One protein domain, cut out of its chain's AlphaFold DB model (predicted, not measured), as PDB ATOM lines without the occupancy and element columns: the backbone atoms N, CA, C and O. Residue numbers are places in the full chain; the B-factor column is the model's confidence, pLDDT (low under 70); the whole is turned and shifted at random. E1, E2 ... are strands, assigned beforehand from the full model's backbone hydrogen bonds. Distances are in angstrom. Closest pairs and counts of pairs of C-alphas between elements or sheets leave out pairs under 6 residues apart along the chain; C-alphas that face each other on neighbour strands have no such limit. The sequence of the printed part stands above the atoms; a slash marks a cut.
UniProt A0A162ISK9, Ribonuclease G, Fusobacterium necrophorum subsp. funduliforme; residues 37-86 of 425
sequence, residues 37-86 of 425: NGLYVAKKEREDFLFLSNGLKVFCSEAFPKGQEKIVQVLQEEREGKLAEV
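AT A GLANCE: This is residues 37 to 86 of the 425 residues of the protein "Ribonuclease G" of Fusobacterium necrophorum subsp. funduliforme (UniProt A0A162ISK9). The domain is built round a small closed barrel of five short strands, with E1, E2, E3, E5 and E4 following one another round the ring and E4 running back beside E1, and loops join the strands. The loop of residues 77 to 83, between E4 and E5, reaches out at one end of the long axis. The printed part has 50 residues, with no named helix and five named strands, E1 to E5 along the chain, in a mixed sheet; the class is all strand, though under half of the residues are in named elements. It is compact, with a radius of gyration of the C-alphas of 9.8 A and spans of 28 by 20 by 19 A.

IN THESE COORDINATES: E4, residues 69 to 76, is the longest strand at 20.1 A. E1, residues 39 to 44, is 16.1 A long and begins at C-alpha 39 (95.601, 1.130, -18.003). E3, residues 57 to 60, measures 10.2 A. E2, residues 50 to 52, and E5, residues 84 to 86, measure 6.6 A each; E5 ends at C-alpha 86 (94.804, -5.250, -24.635).

HOW THE PARTS SIT: E4 is staggered, pairing with E1 over residues 69 to 73 and with E5 over residues 74 to 76. E4 and E1 are antiparallel at 117 degrees, with N 42 and O 70 2.8 A apart. E1 and E2 form an antiparallel hairpin, with N 43 and O 51 at 2.8 A. E2 and E3 form another, with N 50 and O 58 at 2.9 A. E1, E2 and E3 are a meander, each strand the antiparallel neighbour of the one before; with E4, antiparallel to E1, they make a Greek key. E3 and E5 are parallel at 47 degrees, with N 59 and O 84 at 2.8 A. E4 and E5 form an antiparallel hairpin, with N 75 and O 85 at 2.8 A. E1 and E5 are apart.

THE WHOLE: The C-alphas of Gln 68 and Glu 80, the two farthest apart, are 28.5 A from each other. The printed part has no cut, and no link is long. The mean pLDDT of the printed part is 88.7, and residues 46 to 47 are under 70.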
ATOM      1  N   ASN A  37      93.831   3.397 -24.660       91.12
ATOM      2  CA  ASN A  37      95.035   3.836 -23.945       91.12
ATOM      3  C   ASN A  37      94.872   3.951 -22.415       91.12
ATOM      4  O   ASN A  37      95.766   4.457 -21.739       91.12
ATOM      5  N   GLY A  38      93.752   3.485 -21.856       92.81
ATOM      6  CA  GLY A  38      93.593   3.306 -20.419       92.81
ATOM      7  C   GLY A  38      94.402   2.107 -19.928       92.81
ATOM      8  O   GLY A  38      94.643   1.154 -20.677       92.81
ATOM      9  N   LEU A  39      94.810   2.166 -18.662       95.19
ATOM     10  CA  LEU A  39      95.601   1.130 -18.003       95.19
ATOM     11  C   LEU A  39      94.749   0.425 -16.961       95.19
ATOM     12  O   LEU A  39      94.122   1.079 -16.135       95.19
ATOM     13  N   TYR A  40      94.736  -0.900 -16.987       95.50
ATOM     14  CA  TYR A  40      93.890  -1.715 -16.119       95.50
ATOM     15  C   TYR A  40      94.686  -2.904 -15.594       95.50
ATOM     16  O   TYR A  40      95.605  -3.380 -16.255       95.50
ATOM     17  N   VAL A  41      94.319  -3.426 -14.424       96.00
ATOM     18  CA  VAL A  41      94.832  -4.728 -13.980       96.00
ATOM     19  C   VAL A  41      94.043  -5.823 -14.687       96.00
ATOM     20  O   VAL A  41      92.814  -5.795 -14.667       96.00
ATOM     21  N   ALA A  42      94.738  -6.782 -15.289       94.75
ATOM     22  CA  ALA A  42      94.161  -7.955 -15.926       94.75
ATOM     23  C   ALA A  42      94.702  -9.248 -15.320       94.75
ATOM     24  O   ALA A  42      95.862  -9.325 -14.909       94.75
ATOM     25  N   LYS A  43      93.869 -10.286 -15.338       92.69
ATOM     26  CA  LYS A  43      94.206 -11.636 -14.893       92.69
ATOM     27  C   LYS A  43      93.728 -12.667 -15.907       92.69
ATOM     28  O   LYS A  43      92.599 -12.597 -16.399       92.69
ATOM     29  N   LYS A  44      94.569 -13.666 -16.185       87.31
ATOM     30  CA  LYS A  44      94.189 -14.827 -16.998       87.31
ATOM     31  C   LYS A  44      93.635 -15.943 -16.118       87.31
ATOM     32  O   LYS A  44      94.390 -16.578 -15.376       87.31
ATOM     33  N   GLU A  45      92.331 -16.193 -16.232       78.38
ATOM     34  CA  GLU A  45      91.647 -17.300 -15.545       78.38
ATOM     35  C   GLU A  45      91.379 -18.501 -16.471       78.38
ATOM     36  O   GLU A  45      91.585 -19.646 -16.060       78.38
ATOM     37  N   ARG A  46      90.978 -18.254 -17.731       69.44
ATOM     38  CA  ARG A  46      90.711 -19.268 -18.777       69.44
ATOM     39  C   ARG A  46      91.665 -19.098 -19.969       69.44
ATOM     40  O   ARG A  46      92.381 -18.103 -20.045       69.44
ATOM     41  N   GLU A  47      91.728 -20.077 -20.871       69.88
ATOM     42  CA  GLU A  47      92.765 -20.108 -21.919       69.88
ATOM     43  C   GLU A  47      92.579 -19.068 -23.041       69.88
ATOM     44  O   GLU A  47      93.597 -18.595 -23.554       69.88
ATOM     45  N   ASP A  48      91.354 -18.577 -23.284       79.00
ATOM     46  CA  ASP A  48      91.038 -17.751 -24.470       79.00
ATOM     47  C   ASP A  48      90.845 -16.242 -24.216       79.00
ATOM     48  O   ASP A  48      90.778 -15.461 -25.165       79.00
ATOM     49  N   PHE A  49      90.723 -15.793 -22.960       87.44
ATOM     50  CA  PHE A  49      90.500 -14.374 -22.637       87.44
ATOM     51  C   PHE A  49      90.981 -14.003 -21.228       87.44
ATOM     52  O   PHE A  49      91.153 -14.859 -20.355       87.44
ATOM     53  N   LEU A  50      91.187 -12.704 -21.012       91.56
ATOM     54  CA  LEU A  50      91.543 -12.118 -19.721       91.56
ATOM     55  C   LEU A  50      90.321 -11.452 -19.085       91.56
ATOM     56  O   LEU A  50      89.391 -11.039 -19.780       91.56
ATOM     57  N   PHE A  51      90.359 -11.303 -17.765       92.19
ATOM     58  CA  PHE A  51      89.434 -10.453 -17.024       92.19
ATOM     59  C   PHE A  51      90.170  -9.237 -16.483       92.19
ATOM     60  O   PHE A  51      91.231  -9.377 -15.875       92.19
ATOM     61  N   LEU A  52      89.593  -8.057 -16.679       92.81
ATOM     62  CA  LEU A  52      90.040  -6.838 -16.019       92.81
ATOM     63  C   LEU A  52      89.554  -6.794 -14.564       92.81
ATOM     64  O   LEU A  52      88.587  -7.464 -14.202       92.81
ATOM     65  N   SER A  53      90.169  -5.953 -13.729       87.75
ATOM     66  CA  SER A  53      89.789  -5.777 -12.316       87.75
ATOM     67  C   SER A  53      88.350  -5.290 -12.108       87.75
ATOM     68  O   SER A  53      87.780  -5.481 -11.034       87.75
ATOM     69  N   ASN A  54      87.737  -4.697 -13.135       85.69
ATOM     70  CA  ASN A  54      86.324  -4.315 -13.154       85.69
ATOM     71  C   ASN A  54      85.383  -5.428 -13.671       85.69
ATOM     72  O   ASN A  54      84.182  -5.200 -13.780       85.69
ATOM     73  N   GLY A  55      85.905  -6.617 -13.987       87.88
ATOM     74  CA  GLY A  55      85.143  -7.784 -14.436       87.88
ATOM     75  C   GLY A  55      84.942  -7.896 -15.951       87.88
ATOM     76  O   GLY A  55      84.389  -8.896 -16.409       87.88
ATOM     77  N   LEU A  56      85.395  -6.918 -16.743       89.69
ATOM     78  CA  LEU A  56      85.253  -6.962 -18.200       89.69
ATOM     79  C   LEU A  56      86.165  -8.020 -18.827       89.69
ATOM     80  O   LEU A  56      87.330  -8.161 -18.447       89.69
ATOM     81  N   LYS A  57      85.634  -8.737 -19.822       92.38
ATOM     82  CA  LYS A  57      86.402  -9.686 -20.633       92.38
ATOM     83  C   LYS A  57      87.156  -8.944 -21.725       92.38
ATOM     84  O   LYS A  57      86.569  -8.137 -22.440       92.38
ATOM     85  N   VAL A  58      88.432  -9.266 -21.889       93.62
ATOM     86  CA  VAL A  58      89.284  -8.676 -22.924       93.62
ATOM     87  C   VAL A  58      90.132  -9.736 -23.614       93.62
ATOM     88  O   VAL A  58      90.432 -10.794 -23.053       93.62
ATOM     89  N   PHE A  59      90.515  -9.443 -24.848       93.12
ATOM     90  CA  PHE A  59      91.409 -10.248 -25.660       93.12
ATOM     91  C   PHE A  59      92.836  -9.701 -25.575       93.12
ATOM     92  O   PHE A  59      93.045  -8.492 -25.578       93.12
ATOM     93  N   CYS A  60      93.824 -10.588 -25.532       91.94
ATOM     94  CA  CYS A  60      95.233 -10.229 -25.622       91.94
ATOM     95  C   CYS A  60      95.896 -11.175 -26.621       91.94
ATOM     96  O   CYS A  60      95.834 -12.392 -26.446       91.94
ATOM     97  N   SER A  61      96.498 -10.619 -27.672       88.44
ATOM     98  CA  SER A  61      97.190 -11.389 -28.716       88.44
ATOM     99  C   SER A  61      98.537 -11.953 -28.248       88.44
ATOM    100  O   SER A  61      99.068 -12.886 -28.846       88.44
ATOM    101  N   GLU A  62      99.088 -11.407 -27.166       89.75
ATOM    102  CA  GLU A  62     100.366 -11.799 -26.580       89.75
ATOM    103  C   GLU A  62     100.204 -12.958 -25.584       89.75
ATOM    104  O   GLU A  62      99.176 -13.112 -24.921       89.75
ATOM    105  N   ALA A  63     101.262 -13.755 -25.406       86.69
ATOM    106  CA  ALA A  63     101.280 -14.789 -24.378       86.69
ATOM    107  C   ALA A  63     101.157 -14.163 -22.975       86.69
ATOM    108  O   ALA A  63     101.980 -13.339 -22.571       86.69
ATOM    109  N   PHE A  64     100.145 -14.587 -22.216       88.38
ATOM    110  CA  PHE A  64      99.858 -14.073 -20.878       88.38
ATOM    111  C   PHE A  64      99.906 -15.210 -19.838       88.38
ATOM    112  O   PHE A  64      99.154 -16.181 -19.980       88.38
ATOM    113  N   PRO A  65     100.760 -15.130 -18.795       84.75
ATOM    114  CA  PRO A  65     100.892 -16.186 -17.787       84.75
ATOM    115  C   PRO A  65      99.607 -16.419 -16.979       84.75
ATOM    116  O   PRO A  65      98.977 -15.474 -16.502       84.75
ATOM    117  N   LYS A  66      99.224 -17.686 -16.776       85.19
ATOM    118  CA  LYS A  66      98.029 -18.042 -15.992       85.19
ATOM    119  C   LYS A  66      98.205 -17.662 -14.518       85.19
ATOM    120  O   LYS A  66      99.262 -17.885 -13.937       85.19
ATOM    121  N   GLY A  67      97.148 -17.115 -13.914       82.00
ATOM    122  CA  GLY A  67      97.101 -16.810 -12.481       82.00
ATOM    123  C   GLY A  67      97.845 -15.545 -12.040       82.00
ATOM    124  O   GLY A  67      97.675 -15.144 -10.892       82.00
ATOM    125  N   GLN A  68      98.609 -14.892 -12.923       86.06
ATOM    126  CA  GLN A  68      99.266 -13.621 -12.619       86.06
ATOM    127  C   GLN A  68      98.350 -12.436 -12.928       86.06
ATOM    128  O   GLN A  68      97.648 -12.427 -13.941       86.06
ATOM    129  N   GLU A  69      98.384 -11.433 -12.056       91.50
ATOM    130  CA  GLU A  69      97.806 -10.116 -12.309       91.50
ATOM    131  C   GLU A  69      98.879  -9.220 -12.927       91.50
ATOM    132  O   GLU A  69      99.997  -9.136 -12.417       91.50
ATOM    133  N   LYS A  70      98.554  -8.556 -14.037       94.25
ATOM    134  CA  LYS A  70      99.448  -7.595 -14.691       94.25
ATOM    135  C   LYS A  70      98.691  -6.355 -15.118       94.25
ATOM    136  O   LYS A  70      97.504  -6.425 -15.421       94.25
ATOM    137  N   ILE A  71      99.400  -5.235 -15.185       96.50
ATOM    138  CA  ILE A  71      98.880  -4.025 -15.815       96.50
ATOM    139  C   ILE A  71      98.890  -4.250 -17.327       96.50
ATOM    140  O   ILE A  71      99.884  -4.717 -17.881       96.50
ATOM    141  N   VAL A  72      97.775  -3.941 -17.976       96.06
ATOM    142  CA  VAL A  72      97.610  -3.994 -19.426       96.06
ATOM    143  C   VAL A  72      97.078  -2.665 -19.939       96.06
ATOM    144  O   VAL A  72      96.358  -1.956 -19.230       96.06
ATOM    145  N   GLN A  73      97.409  -2.351 -21.185       96.31
ATOM    146  CA  GLN A  73      96.914  -1.180 -21.893       96.31
ATOM    147  C   GLN A  73      95.876  -1.579 -22.929       96.31
ATOM    148  O   GLN A  73      96.069  -2.537 -23.677       96.31
ATOM    149  N   VAL A  74      94.786  -0.822 -23.002       94.06
ATOM    150  CA  VAL A  74      93.743  -1.018 -24.015       94.06
ATOM    151  C   VAL A  74      94.207  -0.450 -25.352       94.06
ATOM    152  O   VAL A  74      94.347   0.763 -25.499       94.06
ATOM    153  N   LEU A  75      94.392  -1.313 -26.348       91.56
ATOM    154  CA  LEU A  75      94.735  -0.919 -27.717       91.56
ATOM    155  C   LEU A  75      93.484  -0.566 -28.527       91.56
ATOM    156  O   LEU A  75      93.448   0.438 -29.249       91.56
ATOM    157  N   GLN A  76      92.445  -1.395 -28.390       89.31
ATOM    158  CA  GLN A  76      91.159  -1.230 -29.063       89.31
ATOM    159  C   GLN A  76      90.018  -1.442 -28.074       89.31
ATOM    160  O   GLN A  76      90.010  -2.410 -27.321       89.31
ATOM    161  N   GLU A  77      89.043  -0.541 -28.104       89.06
ATOM    162  CA  GLU A  77      87.813  -0.670 -27.322       89.06
ATOM    163  C   GLU A  77      86.947  -1.818 -27.853       89.06
ATOM    164  O   GLU A  77      87.090  -2.243 -29.003       89.06
ATOM    165  N   GLU A  78      86.033  -2.296 -27.010       86.06
ATOM    166  CA  GLU A  78      85.048  -3.303 -27.392       86.06
ATOM    167  C   GLU A  78      84.180  -2.799 -28.553       86.06
ATOM    168  O   GLU A  78      83.815  -1.622 -28.634       86.06
ATOM    169  N   ARG A  79      83.867  -3.705 -29.478       79.62
ATOM    170  CA  ARG A  79      83.021  -3.446 -30.648       79.62
ATOM    171  C   ARG A  79      82.011  -4.573 -30.800       79.62
ATOM    172  O   ARG A  79      82.169  -5.631 -30.204       79.62
ATOM    173  N   GLU A  80      80.994  -4.364 -31.630       74.75
ATOM    174  CA  GLU A  80      79.944  -5.357 -31.899       74.75
ATOM    175  C   GLU A  80      80.524  -6.757 -32.180       74.75
ATOM    176  O   GLU A  80      81.149  -7.003 -33.215       74.75
ATOM    177  N   GLY A  81      80.345  -7.670 -31.219       78.31
ATOM    178  CA  GLY A  81      80.820  -9.055 -31.292       78.31
ATOM    179  C   GLY A  81      82.335  -9.257 -31.134       78.31
ATOM    180  O   GLY A  81      82.806 -10.376 -31.329       78.31
ATOM    181  N   LYS A  82      83.109  -8.217 -30.794       86.31
ATOM    182  CA  LYS A  82      84.565  -8.284 -30.591       86.31
ATOM    183  C   LYS A  82      84.956  -7.687 -29.243       86.31
ATOM    184  O   LYS A  82      84.779  -6.491 -29.023       86.31
ATOM    185  N   LEU A  83      85.559  -8.519 -28.391       91.00
ATOM    186  CA  LEU A  83      86.152  -8.080 -27.127       91.00
ATOM    187  C   LEU A  83      87.190  -6.979 -27.366       91.00
ATOM    188  O   LEU A  83      87.856  -6.957 -28.405       91.00
ATOM    189  N   ALA A  84      87.355  -6.104 -26.378       92.56
ATOM    190  CA  ALA A  84      88.435  -5.132 -26.388       92.56
ATOM    191  C   ALA A  84      89.801  -5.832 -26.441       92.56
ATOM    192  O   ALA A  84      89.998  -6.865 -25.799       92.56
ATOM    193  N   GLU A  85      90.739  -5.254 -27.184       94.12
ATOM    194  CA  GLU A  85      92.102  -5.764 -27.311       94.12
ATOM    195  C   GLU A  85      93.029  -5.020 -26.348       94.12
ATOM    196  O   GLU A  85      93.047  -3.785 -26.323       94.12
ATOM    197  N   VAL A  86      93.817  -5.773 -25.581       95.38
ATOM    198  CA  VAL A  86      94.804  -5.250 -24.635       95.38
ATOM    199  C   VAL A  86      96.203  -5.802 -24.908       95.38
ATOM    200  O   VAL A  86      96.358  -6.898 -25.450       95.38
TER     201      VAL A  86